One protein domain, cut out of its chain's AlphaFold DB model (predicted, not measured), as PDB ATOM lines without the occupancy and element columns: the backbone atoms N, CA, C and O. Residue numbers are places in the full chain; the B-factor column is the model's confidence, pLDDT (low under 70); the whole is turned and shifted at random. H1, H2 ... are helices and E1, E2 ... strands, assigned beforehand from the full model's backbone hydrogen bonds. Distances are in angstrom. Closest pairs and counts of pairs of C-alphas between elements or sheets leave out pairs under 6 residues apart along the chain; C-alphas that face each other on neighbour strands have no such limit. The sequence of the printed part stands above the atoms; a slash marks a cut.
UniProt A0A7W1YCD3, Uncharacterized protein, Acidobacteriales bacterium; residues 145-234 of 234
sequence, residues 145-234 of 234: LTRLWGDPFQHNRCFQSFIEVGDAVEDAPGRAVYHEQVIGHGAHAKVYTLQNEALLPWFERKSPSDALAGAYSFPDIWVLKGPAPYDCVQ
ATOM      1  N   LEU A 145      38.095 -33.939  33.684       64.00
ATOM      2  CA  LEU A 145      38.495 -33.185  32.495       64.00
ATOM      3  C   LEU A 145      39.867 -33.675  32.033       64.00
ATOM      4  O   LEU A 145      40.886 -33.466  32.704       64.00
ATOM      5  N   THR A 146      39.901 -34.303  30.865       67.12
ATOM      6  CA  THR A 146      41.142 -34.777  30.278       67.12
ATOM      7  C   THR A 146      41.713 -33.725  29.321       67.12
ATOM      8  O   THR A 146      41.113 -32.690  29.021       67.12
ATOM      9  N   ARG A 147      42.963 -33.919  28.883       70.19
ATOM     10  CA  ARG A 147      43.535 -33.069  27.826       70.19
ATOM     11  C   ARG A 147      42.808 -33.353  26.511       70.19
ATOM     12  O   ARG A 147      42.200 -34.396  26.365       70.19
ATOM     13  N   LEU A 148      42.908 -32.463  25.527       75.12
ATOM     14  CA  LEU A 148      42.465 -32.808  24.176       75.12
ATOM     15  C   LEU A 148      43.356 -33.938  23.638       75.12
ATOM     16  O   LEU A 148      44.573 -33.753  23.523       75.12
ATOM     17  N   TRP A 149      42.767 -35.097  23.349       78.50
ATOM     18  CA  TRP A 149      43.486 -36.250  22.807       78.50
ATOM     19  C   TRP A 149      43.315 -36.339  21.297       78.50
ATOM     20  O   TRP A 149      42.327 -35.870  20.726       78.50
ATOM     21  N   GLY A 150      44.324 -36.908  20.646       82.81
ATOM     22  CA  GLY A 150      44.257 -37.204  19.228       82.81
ATOM     23  C   GLY A 150      43.800 -38.636  19.008       82.81
ATOM     24  O   GLY A 150      44.306 -39.549  19.662       82.81
ATOM     25  N   ASP A 151      42.858 -38.816  18.090       85.88
ATOM     26  CA  ASP A 151      42.308 -40.124  17.771       85.88
ATOM     27  C   ASP A 151      43.328 -40.958  16.964       85.88
ATOM     28  O   ASP A 151      43.669 -40.605  15.821       85.88
ATOM     29  N   PRO A 152      43.832 -42.079  17.518       85.44
ATOM     30  CA  PRO A 152      44.803 -42.932  16.839       85.44
ATOM     31  C   PRO A 152      44.260 -43.588  15.557       85.44
ATOM     32  O   PRO A 152      45.060 -44.057  14.739       85.44
ATOM     33  N   PHE A 153      42.944 -43.601  15.344       88.50
ATOM     34  CA  PHE A 153      42.282 -44.186  14.180       88.50
ATOM     35  C   PHE A 153      41.956 -43.158  13.084       88.50
ATOM     36  O   PHE A 153      41.869 -43.535  11.912       88.50
ATOM     37  N   GLN A 154      41.913 -41.860  13.403       86.69
ATOM     38  CA  GLN A 154      41.658 -40.768  12.449       86.69
ATOM     39  C   GLN A 154      42.877 -39.864  12.228       86.69
ATOM     40  O   GLN A 154      42.793 -38.639  12.285       86.69
ATOM     41  N   HIS A 155      44.036 -40.454  11.917       86.81
ATOM     42  CA  HIS A 155      45.281 -39.708  11.658       86.81
ATOM     43  C   HIS A 155      45.655 -38.738  12.791       86.81
ATOM     44  O   HIS A 155      46.223 -37.675  12.530       86.81
ATOM     45  N   ASN A 156      45.355 -39.111  14.039       85.81
ATOM     46  CA  ASN A 156      45.644 -38.314  15.222       85.81
ATOM     47  C   ASN A 156      44.906 -36.963  15.257       85.81
ATOM     48  O   ASN A 156      45.412 -35.994  15.825       85.81
ATOM     49  N   ARG A 157      43.732 -36.868  14.620       86.56
ATOM     50  CA  ARG A 157      42.892 -35.667  14.680       86.56
ATOM     51  C   ARG A 157      42.406 -35.403  16.097       86.56
ATOM     52  O   ARG A 157      42.136 -36.342  16.836       86.56
ATOM     53  N   CYS A 158      42.302 -34.132  16.467       84.06
ATOM     54  CA  CYS A 158      41.726 -33.751  17.752       84.06
ATOM     55  C   CYS A 158      40.279 -34.241  17.846       84.06
ATOM     56  O   CYS A 158      39.473 -33.927  16.971       84.06
ATOM     57  N   PHE A 159      39.990 -35.004  18.898       77.44
ATOM     58  CA  PHE A 159      38.707 -35.674  19.082       77.44
ATOM     59  C   PHE A 159      37.871 -34.952  20.141       77.44
ATOM     60  O   PHE A 159      37.068 -34.083  19.803       77.44
ATOM     61  N   GLN A 160      38.134 -35.208  21.424       75.19
ATOM     62  CA  GLN A 160      37.444 -34.550  22.532       75.19
ATOM     63  C   GLN A 160      38.319 -34.422  23.794       75.19
ATOM     64  O   GLN A 160      39.424 -34.969  23.867       75.19
ATOM     65  N   SER A 161      37.851 -33.623  24.761       73.12
ATOM     66  CA  SER A 161      38.509 -33.362  26.057       73.12
ATOM     67  C   SER A 161      37.814 -34.027  27.251       73.12
ATOM     68  O   SER A 161      38.172 -33.750  28.394       73.12
ATOM     69  N   PHE A 162      36.818 -34.874  26.992       77.31
ATOM     70  CA  PHE A 162      36.108 -35.675  27.988       77.31
ATOM     71  C   PHE A 162      36.250 -37.160  27.656       77.31
ATOM     72  O   PHE A 162      35.311 -37.911  27.820       77.31
ATOM     73  N   ILE A 163      37.423 -37.558  27.141       81.50
ATOM     74  CA  ILE A 163      37.626 -38.939  26.716       81.50
ATOM     75  C   ILE A 163      37.546 -39.883  27.925       81.50
ATOM     76  O   ILE A 163      38.264 -39.698  28.917       81.50
ATOM     77  N   GLU A 164      36.723 -40.905  27.795       87.25
ATOM     78  CA  GLU A 164      36.586 -42.008  28.734       87.25
ATOM     79  C   GLU A 164      37.293 -43.261  28.183       87.25
ATOM     80  O   GLU A 164      38.038 -43.209  27.192       87.25
ATOM     81  N   VAL A 165      37.211 -44.387  28.897       89.62
ATOM     82  CA  VAL A 165      37.974 -45.588  28.514       89.62
ATOM     83  C   VAL A 165      37.475 -46.207  27.205       89.62
ATOM     84  O   VAL A 165      38.316 -46.716  26.449       89.62
ATOM     85  N   GLY A 166      36.178 -46.098  26.904       89.69
ATOM     86  CA  GLY A 166      35.548 -46.645  25.705       89.69
ATOM     87  C   GLY A 166      35.742 -45.736  24.502       89.69
ATOM     88  O   GLY A 166      36.114 -46.216  23.423       89.69
ATOM     89  N   ASP A 167      35.614 -44.425  24.715       87.19
ATOM     90  CA  ASP A 167      35.820 -43.361  23.723       87.19
ATOM     91  C   ASP A 167      37.117 -43.500  22.912       87.19
ATOM     92  O   ASP A 167      37.178 -43.205  21.716       87.19
ATOM     93  N   ALA A 168      38.193 -43.966  23.553       88.62
ATOM     94  CA  ALA A 168      39.515 -44.087  22.940       88.62
ATOM     95  C   ALA A 168      39.565 -45.022  21.719       88.62
ATOM     96  O   ALA A 168      40.554 -45.004  20.973       88.62
ATOM     97  N   VAL A 169      38.539 -45.854  21.520       89.19
ATOM     98  CA  VAL A 169      38.440 -46.766  20.379       89.19
ATOM     99  C   VAL A 169      37.155 -46.620  19.573       89.19
ATOM    100  O   VAL A 169      37.021 -47.343  18.592       89.19
ATOM    101  N   GLU A 170      36.227 -45.732  19.927       85.19
ATOM    102  CA  GLU A 170      34.907 -45.657  19.277       85.19
ATOM    103  C   GLU A 170      34.974 -45.378  17.772       85.19
ATOM    104  O   GLU A 170      34.253 -45.991  16.985       85.19
ATOM    105  N   ASP A 171      35.911 -44.523  17.354       83.62
ATOM    106  CA  ASP A 171      36.149 -44.184  15.946       83.62
ATOM    107  C   ASP A 171      36.977 -45.249  15.190       83.62
ATOM    108  O   ASP A 171      37.271 -45.116  13.989       83.62
ATOM    109  N   ALA A 172      37.368 -46.338  15.860       85.88
ATOM    110  CA  ALA A 172      38.083 -47.440  15.234       85.88
ATOM    111  C   ALA A 172      37.172 -48.233  14.275       85.88
ATOM    112  O   ALA A 172      35.950 -48.278  14.414       85.88
ATOM    113  N   PRO A 173      37.739 -48.964  13.294       85.44
ATOM    114  CA  PRO A 173      36.953 -49.927  12.526       85.44
ATOM    115  C   PRO A 173      36.274 -50.933  13.468       85.44
ATOM    116  O   PRO A 173      36.957 -51.468  14.332       85.44
ATOM    117  N   GLY A 174      34.998 -51.281  13.256       82.06
ATOM    118  CA  GLY A 174      34.214 -52.115  14.194       82.06
ATOM    119  C   GLY A 174      34.891 -53.410  14.678       82.06
ATOM    120  O   GLY A 174      34.739 -53.799  15.825       82.06
ATOM    121  N   ARG A 175      35.747 -54.038  13.859       81.06
ATOM    122  CA  ARG A 175      36.576 -55.204  14.255       81.06
ATOM    123  C   ARG A 175      37.631 -54.928  15.343       81.06
ATOM    124  O   ARG A 175      38.292 -55.859  15.783       81.06
ATOM    125  N   ALA A 176      37.915 -53.661  15.613       81.44
ATOM    126  CA  ALA A 176      38.845 -53.166  16.622       81.44
ATOM    127  C   ALA A 176      38.087 -52.565  17.811       81.44
ATOM    128  O   ALA A 176      38.578 -52.648  18.928       81.44
ATOM    129  N   VAL A 177      36.881 -52.035  17.584       84.69
ATOM    130  CA  VAL A 177      35.956 -51.663  18.663       84.69
ATOM    131  C   VAL A 177      35.528 -52.913  19.424       84.69
ATOM    132  O   VAL A 177      35.658 -52.978  20.639       84.69
ATOM    133  N   TYR A 178      35.109 -53.955  18.705       89.12
ATOM    134  CA  TYR A 178      34.402 -55.088  19.287       89.12
ATOM    135  C   TYR A 178      35.263 -56.342  19.451       89.12
ATOM    136  O   TYR A 178      36.039 -56.716  18.568       89.12
ATOM    137  N   HIS A 179      35.067 -57.036  20.568       87.88
ATOM    138  CA  HIS A 179      35.671 -58.322  20.885       87.88
ATOM    139  C   HIS A 179      34.599 -59.359  21.225       87.88
ATOM    140  O   HIS A 179      33.803 -59.174  22.143       87.88
ATOM    141  N   GLU A 180      34.616 -60.490  20.526       88.69
ATOM    142  CA  GLU A 180      33.724 -61.609  20.825       88.69
ATOM    143  C   GLU A 180      34.240 -62.420  22.019       88.69
ATOM    144  O   GLU A 180      35.343 -62.970  22.000       88.69
ATOM    145  N   GLN A 181      33.406 -62.567  23.045       86.44
ATOM    146  CA  GLN A 181      33.665 -63.411  24.198       86.44
ATOM    147  C   GLN A 181      32.660 -64.561  24.287       86.44
ATOM    148  O   GLN A 181      31.447 -64.366  24.351       86.44
ATOM    149  N   VAL A 182      33.175 -65.789  24.377       87.00
ATOM    150  CA  VAL A 182      32.358 -66.979  24.642       87.00
ATOM    151  C   VAL A 182      32.175 -67.158  26.149       87.00
ATOM    152  O   VAL A 182      33.149 -67.330  26.884       87.00
ATOM    153  N   ILE A 183      30.925 -67.180  26.603       84.06
ATOM    154  CA  ILE A 183      30.535 -67.431  27.993       84.06
ATOM    155  C   ILE A 183      29.765 -68.751  28.080       84.06
ATOM    156  O   ILE A 183      28.866 -69.021  27.285       84.06
ATOM    157  N   GLY A 184      30.095 -69.572  29.079       84.38
ATOM    158  CA  GLY A 184      29.479 -70.882  29.303       84.38
ATOM    159  C   GLY A 184      30.206 -72.037  28.603       84.38
ATOM    160  O   GLY A 184      31.300 -71.884  28.065       84.38
ATOM    161  N   HIS A 185      29.603 -73.228  28.645       86.69
ATOM    162  CA  HIS A 185      30.186 -74.454  28.092       86.69
ATOM    163  C   HIS A 185      29.136 -75.316  27.378       86.69
ATOM    164  O   HIS A 185      27.964 -75.349  27.760       86.69
ATOM    165  N   GLY A 186      29.576 -76.067  26.362       87.75
ATOM    166  CA  GLY A 186      28.733 -77.014  25.629       87.75
ATOM    167  C   GLY A 186      27.547 -76.338  24.938       87.75
ATOM    168  O   GLY A 186      27.690 -75.275  24.345       87.75
ATOM    169  N   ALA A 187      26.362 -76.944  25.038       86.69
ATOM    170  CA  ALA A 187      25.136 -76.443  24.409       86.69
ATOM    171  C   ALA A 187      24.626 -75.102  24.979       86.69
ATOM    172  O   ALA A 187      23.724 -74.499  24.404       86.69
ATOM    173  N   HIS A 188      25.183 -74.641  26.102       85.75
ATOM    174  CA  HIS A 188      24.821 -73.374  26.741       85.75
ATOM    175  C   HIS A 188      25.838 -72.262  26.477       85.75
ATOM    176  O   HIS A 188      25.685 -71.176  27.028       85.75
ATOM    177  N   ALA A 189      26.874 -72.522  25.671       87.62
ATOM    178  CA  ALA A 189      27.817 -71.487  25.281       87.62
ATOM    179  C   ALA A 189      27.094 -70.385  24.489       87.62
ATOM    180  O   ALA A 189      26.330 -70.663  23.560       87.62
ATOM    181  N   LYS A 190      27.337 -69.135  24.874       85.88
ATOM    182  CA  LYS A 190      26.835 -67.930  24.218       85.88
ATOM    183  C   LYS A 190      28.017 -67.055  23.834       85.88
ATOM    184  O   LYS A 190      28.991 -66.991  24.579       85.88
ATOM    185  N   VAL A 191      27.931 -66.425  22.670       86.88
ATOM    186  CA  VAL A 191      28.877 -65.390  22.254       86.88
ATOM    187  C   VAL A 191      28.255 -64.057  22.628       86.88
ATOM    188  O   VAL A 191      27.089 -63.828  22.315       86.88
ATOM    189  N   TYR A 192      29.020 -63.237  23.328       85.50
ATOM    190  CA  TYR A 192      28.698 -61.850  23.611       85.50
ATOM    191  C   TYR A 192      29.753 -60.980  22.957       85.50
ATOM    192  O   TYR A 192      30.928 -61.347  22.931       85.50
ATOM    193  N   THR A 193      29.342 -59.824  22.473       88.25
ATOM    194  CA  THR A 193      30.269 -58.791  22.034       88.25
ATOM    195  C   THR A 193      30.567 -57.875  23.214       88.25
ATOM    196  O   THR A 193      29.654 -57.492  23.938       88.25
ATOM    197  N   LEU A 194      31.841 -57.563  23.428       89.94
ATOM    198  CA  LEU A 194      32.305 -56.530  24.352       89.94
ATOM    199  C   LEU A 194      32.995 -55.420  23.563       89.94
ATOM    200  O   LEU A 194      33.561 -55.691  22.500       89.94
ATOM    201  N   GLN A 195      33.013 -54.209  24.102       90.88
ATOM    202  CA  GLN A 195      33.886 -53.151  23.609       90.88
ATOM    203  C   GLN A 195      35.309 -53.329  24.162       90.88
ATOM    204  O   GLN A 195      35.531 -53.905  25.232       90.88
ATOM    205  N   ASN A 196      36.296 -52.931  23.362       92.56
ATOM    206  CA  ASN A 196      37.662 -52.755  23.823       92.56
ATOM    207  C   ASN A 196      37.787 -51.425  24.554       92.56
ATOM    208  O   ASN A 196      37.329 -50.406  24.072       92.56
ATOM    209  N   GLU A 197      38.493 -51.445  25.669       92.56
ATOM    210  CA  GLU A 197      38.678 -50.300  26.547       92.56
ATOM    211  C   GLU A 197      40.153 -49.917  26.566       92.56
ATOM    212  O   GLU A 197      41.030 -50.794  26.579       92.56
ATOM    213  N   ALA A 198      40.449 -48.619  26.597       91.75
ATOM    214  CA  ALA A 198      41.791 -48.132  26.874       91.75
ATOM    215  C   ALA A 198      42.183 -48.400  28.333       91.75
ATOM    216  O   ALA A 198      41.417 -48.193  29.268       91.75
ATOM    217  N   LEU A 199      43.422 -48.847  28.537       90.50
ATOM    218  CA  LEU A 199      43.999 -49.045  29.866       90.50
ATOM    219  C   LEU A 199      44.714 -47.776  30.339       90.50
ATOM    220  O   LEU A 199      45.186 -46.976  29.527       90.50
ATOM    221  N   LEU A 200      44.898 -47.633  31.655       86.88
ATOM    222  CA  LEU A 200      45.562 -46.480  32.271       86.88
ATOM    223  C   LEU A 200      46.915 -46.103  31.613       86.88
ATOM    224  O   LEU A 200      47.124 -44.915  31.357       86.88
ATOM    225  N   PRO A 201      47.813 -47.040  31.228       89.88
ATOM    226  CA  PRO A 201      49.059 -46.710  30.531       89.88
ATOM    227  C   PRO A 201      48.882 -45.957  29.208       89.88
ATOM    228  O   PRO A 201      49.809 -45.259  28.782       89.88
ATOM    229  N   TRP A 202      47.724 -46.087  28.548       90.62
ATOM    230  CA  TRP A 202      47.395 -45.321  27.347       90.62
ATOM    231  C   TRP A 202      47.255 -43.836  27.686       90.62
ATOM    232  O   TRP A 202      47.964 -43.011  27.099       90.62
ATOM    233  N   PHE A 203      46.451 -43.527  28.706       87.12
ATOM    234  CA  PHE A 203      46.233 -42.175  29.226       87.12
ATOM    235  C   PHE A 203      47.486 -41.586  29.882       87.12
ATOM    236  O   PHE A 203      47.851 -40.441  29.623       87.12
ATOM    237  N   GLU A 204      48.217 -42.367  30.681       86.69
ATOM    238  CA  GLU A 204      49.459 -41.918  31.335       86.69
ATOM    239  C   GLU A 204      50.628 -41.734  30.360       86.69
ATOM    240  O   GLU A 204      51.691 -41.227  30.731       86.69
ATOM    241  N   ARG A 205      50.444 -42.140  29.099       87.88
ATOM    242  CA  ARG A 205      51.457 -42.106  28.040       87.88
ATOM    243  C   ARG A 205      52.709 -42.905  28.399       87.88
ATOM    244  O   ARG A 205      53.836 -42.545  28.050       87.88
ATOM    245  N   LYS A 206      52.514 -43.996  29.126       90.38
ATOM    246  CA  LYS A 206      53.599 -44.776  29.704       90.38
ATOM    247  C   LYS A 206      54.192 -45.715  28.663       90.38
ATOM    248  O   LYS A 206      53.474 -46.465  28.008       90.38
ATOM    249  N   SER A 207      55.512 -45.677  28.488       93.00
ATOM    250  CA  SER A 207      56.218 -46.533  27.530       93.00
ATOM    251  C   SER A 207      57.533 -47.053  28.130       93.00
ATOM    252  O   SER A 207      58.403 -46.239  28.454       93.00
ATOM    253  N   PRO A 208      57.701 -48.381  28.291       92.69
ATOM    254  CA  PRO A 208      56.708 -49.428  28.007       92.69
ATOM    255  C   PRO A 208      55.527 -49.397  28.996       92.69
ATOM    256  O   PRO A 208      55.692 -48.953  30.131       92.69
ATOM    257  N   SER A 209      54.353 -49.879  28.571       92.69
ATOM    258  CA  SER A 209      53.214 -50.120  29.471       92.69
ATOM    259  C   SER A 209      53.597 -51.124  30.562       92.69
ATOM    260  O   SER A 209      54.280 -52.116  30.292       92.69
ATOM    261  N   ASP A 210      53.159 -50.864  31.793       87.81
ATOM    262  CA  ASP A 210      53.277 -51.790  32.920       87.81
ATOM    263  C   ASP A 210      51.985 -52.563  33.218       87.81
ATOM    264  O   ASP A 210      51.959 -53.353  34.165       87.81
ATOM    265  N   ALA A 211      50.948 -52.403  32.389       85.94
ATOM    266  CA  ALA A 211      49.794 -53.290  32.405       85.94
ATOM    267  C   ALA A 211      50.190 -54.714  31.979       85.94
ATOM    268  O   ALA A 211      51.281 -54.989  31.461       85.94
ATOM    269  N   LEU A 212      49.274 -55.663  32.189       81.88
ATOM    270  CA  LEU A 212      49.502 -57.067  31.855       81.88
ATOM    271  C   LEU A 212      49.909 -57.223  30.377       81.88
ATOM    272  O   LEU A 212      49.226 -56.742  29.479       81.88
ATOM    273  N   ALA A 213      51.022 -57.923  30.140       86.50
ATOM    274  CA  ALA A 213      51.607 -58.140  28.812       86.50
ATOM    275  C   ALA A 213      52.009 -56.856  28.047       86.50
ATOM    276  O   ALA A 213      52.207 -56.915  26.835       86.50
ATOM    277  N   GLY A 214      52.175 -55.720  28.735       90.19
ATOM    278  CA  GLY A 214      52.513 -54.439  28.106       90.19
ATOM    279  C   GLY A 214      51.374 -53.859  27.263       90.19
ATOM    280  O   GLY A 214      51.633 -53.113  26.320       90.19
ATOM    281  N   ALA A 215      50.130 -54.238  27.566       92.88
ATOM    282  CA  ALA A 215      48.946 -53.828  26.825       92.88
ATOM    283  C   ALA A 215      48.582 -52.352  27.054       92.88
ATOM    284  O   ALA A 215      48.883 -51.780  28.103       92.88
ATOM    285  N   TYR A 216      47.891 -51.759  26.082       93.00
ATOM    286  CA  TYR A 216      47.249 -50.443  26.204       93.00
ATOM    287  C   TYR A 216      45.727 -50.519  26.061       93.00
ATOM    288  O   TYR A 216      45.052 -49.521  26.283       93.00
ATOM    289  N   SER A 217      45.196 -51.691  25.712       92.81
ATOM    290  CA  SER A 217      43.767 -51.968  25.603       92.81
ATOM    291  C   SER A 217      43.433 -53.373  26.101       92.81
ATOM    292  O   SER A 217      44.296 -54.257  26.143       92.81
ATOM    293  N   PHE A 218      42.174 -53.581  26.469       90.81
ATOM    294  CA  PHE A 218      41.610 -54.869  26.870       90.81
ATOM    295  C   PHE A 218      40.155 -54.959  26.375       90.81
ATOM    296  O   PHE A 218      39.484 -53.939  26.397       90.81
ATOM    297  N   PRO A 219      39.613 -56.133  26.000       88.50
ATOM    298  CA  PRO A 219      40.228 -57.463  26.036       88.50
ATOM    299  C   PRO A 219      41.272 -57.736  24.951       88.50
ATOM    300  O   PRO A 219      42.134 -58.594  25.159       88.50
ATOM    301  N   ASP A 220      41.249 -57.020  23.831       90.31
ATOM    302  CA  ASP A 220      42.225 -57.180  22.758       90.31
ATOM    303  C   ASP A 220      43.401 -56.207  22.926       90.31
ATOM    304  O   ASP A 220      43.291 -54.993  22.747       90.31
ATOM    305  N   ILE A 221      44.573 -56.766  23.230       90.69
ATOM    306  CA  ILE A 221      45.820 -56.021  23.450       90.69
ATOM    307  C   ILE A 221      46.419 -55.425  22.163       90.69
ATOM    308  O   ILE A 221      47.434 -54.733  22.224       90.69
ATOM    309  N   TRP A 222      45.854 -55.735  20.992       90.12
ATOM    310  CA  TRP A 222      46.367 -55.304  19.689       90.12
ATOM    311  C   TRP A 222      45.626 -54.107  19.094       90.12
ATOM    312  O   TRP A 222      46.037 -53.625  18.030       90.12
ATOM    313  N   VAL A 223      44.562 -53.640  19.755       92.69
ATOM    314  CA  VAL A 223      43.765 -52.481  19.331       92.69
ATOM    315  C   VAL A 223      44.565 -51.201  19.544       92.69
ATOM    316  O   VAL A 223      44.948 -50.549  18.570       92.69
ATOM    317  N   LEU A 224      44.933 -50.903  20.791       92.38
ATOM    318  CA  LEU A 224      45.847 -49.814  21.123       92.38
ATOM    319  C   LEU A 224      47.261 -50.387  21.272       92.38
ATOM    320  O   LEU A 224      47.559 -51.170  22.169       92.38
ATOM    321  N   LYS A 225      48.154 -50.021  20.348       91.81
ATOM    322  CA  LYS A 225      49.517 -50.593  20.256       91.81
ATOM    323  C   LYS A 225      50.590 -49.771  20.965       91.81
ATOM    324  O   LYS A 225      51.768 -50.124  20.926       91.81
ATOM    325  N   GLY A 226      50.204 -48.646  21.544       92.31
ATOM    326  CA  GLY A 226      51.102 -47.682  22.152       92.31
ATOM    327  C   GLY A 226      50.325 -46.667  22.981       92.31
ATOM    328  O   GLY A 226      49.094 -46.679  22.949       92.31
ATOM    329  N   PRO A 227      51.037 -45.788  23.700       90.94
ATOM    330  CA  PRO A 227      50.414 -44.726  24.475       90.94
ATOM    331  C   PRO A 227      49.644 -43.749  23.585       90.94
ATOM    332  O   PRO A 227      49.936 -43.625  22.391       90.94
ATOM    333  N   ALA A 228      48.734 -42.988  24.190       88.44
ATOM    334  CA  ALA A 228      48.047 -41.909  23.499       88.44
ATOM    335  C   ALA A 228      49.047 -40.899  22.876       88.44
ATOM    336  O   ALA A 228      50.077 -40.590  23.496       88.44
ATOM    337  N   PRO A 229      48.771 -40.335  21.685       84.00
ATOM    338  CA  PRO A 229      49.654 -39.369  21.010       84.00
ATOM    339  C   PRO A 229      49.814 -38.035  21.759       84.00
ATOM    340  O   PRO A 229      48.848 -37.540  22.344       84.00
ATOM    341  N   TYR A 230      51.034 -37.468  21.813       75.56
ATOM    342  CA  TYR A 230      51.387 -36.260  22.609       75.56
ATOM    343  C   TYR A 230      50.553 -35.033  22.285       75.56
ATOM    344  O   TYR A 230      50.028 -34.394  23.195       75.56
ATOM    345  N   ASP A 231      50.401 -34.779  20.998       79.00
ATOM    346  CA  ASP A 231      49.624 -33.685  20.452       79.00
ATOM    347  C   ASP A 231      48.586 -34.283  19.511       79.00
ATOM    348  O   ASP A 231      48.838 -35.333  18.920       79.00
ATOM    349  N   CYS A 232      47.454 -33.614  19.343       83.56
ATOM    350  CA  CYS A 232      46.504 -33.915  18.283       83.56
ATOM    351  C   CYS A 232      46.666 -32.923  17.125       83.56
ATOM    352  O   CYS A 232      47.167 -31.808  17.299       83.56
ATOM    353  N   VAL A 233      46.264 -33.338  15.930       81.50
ATOM    354  CA  VAL A 233      46.271 -32.512  14.721       81.50
ATOM    355  C   VAL A 233      44.896 -31.858  14.579       81.50
ATOM    356  O   VAL A 233      43.885 -32.558  14.577       81.50
ATOM    357  N   GLN A 234      44.855 -30.527  14.485       73.00
ATOM    358  CA  GLN A 234      43.627 -29.789  14.157       73.00
ATOM    359  C   GLN A 234      43.263 -29.925  12.678       73.00
ATOM    360  O   GLN A 234      44.194 -29.956  11.837       73.00
TER     361      GLN A 234
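What this domain is: This is residues 145 to 234 of the 234 residues of an uncharacterized protein of Acidobacteriales bacterium (UniProt A0A7W1YCD3). A body with little regular structure, mostly loops with the short helices H1, H2 and H3, extends at one end into the hairpin of E1 and E2, whose turn, residues 184 to 189, sticks out. The printed part has 90 residues, 24 of them in named elements, in the order H1, H2, E1, E2, H3; the class is mixed, the sheet antiparallel. It is only just compact, close to loose, with a radius of gyration of the C-alphas of 14.5 A and spans of 51 by 25 by 22 A.

How they stand to each other: H1, residues 167 to 170, and H2, residues 174 to 177, only just touch, only at the corner, with 3 pairs of C-alphas within 8 A; the closest, of Val 169 and Val 177, are 5.8 A apart. E1, residues 178 to 183, and E2, residues 190 to 195, are an antiparallel hairpin at 147 degrees; N 181 and O 192, 2.8 A apart, are within hydrogen-bond range. H3, residues 200 to 203, is apart from H1, H2 and E1. The three helices are too short for O i to N i+4 pairs.

Where its parts are: E1 is 15.6 A long, E2 16.4 A. C-alpha 167 begins H1 at (35.820, -43.361, 23.723); C-alpha 203 ends H3 at (46.233, -42.175, 29.226).

The domain as a whole: The farthest C-alphas, of Ala 187 and Gln 234, are 51.2 A apart. The printed part has no cut and no long link between named elements; pLDDT is under 70 at residues 145 to 146.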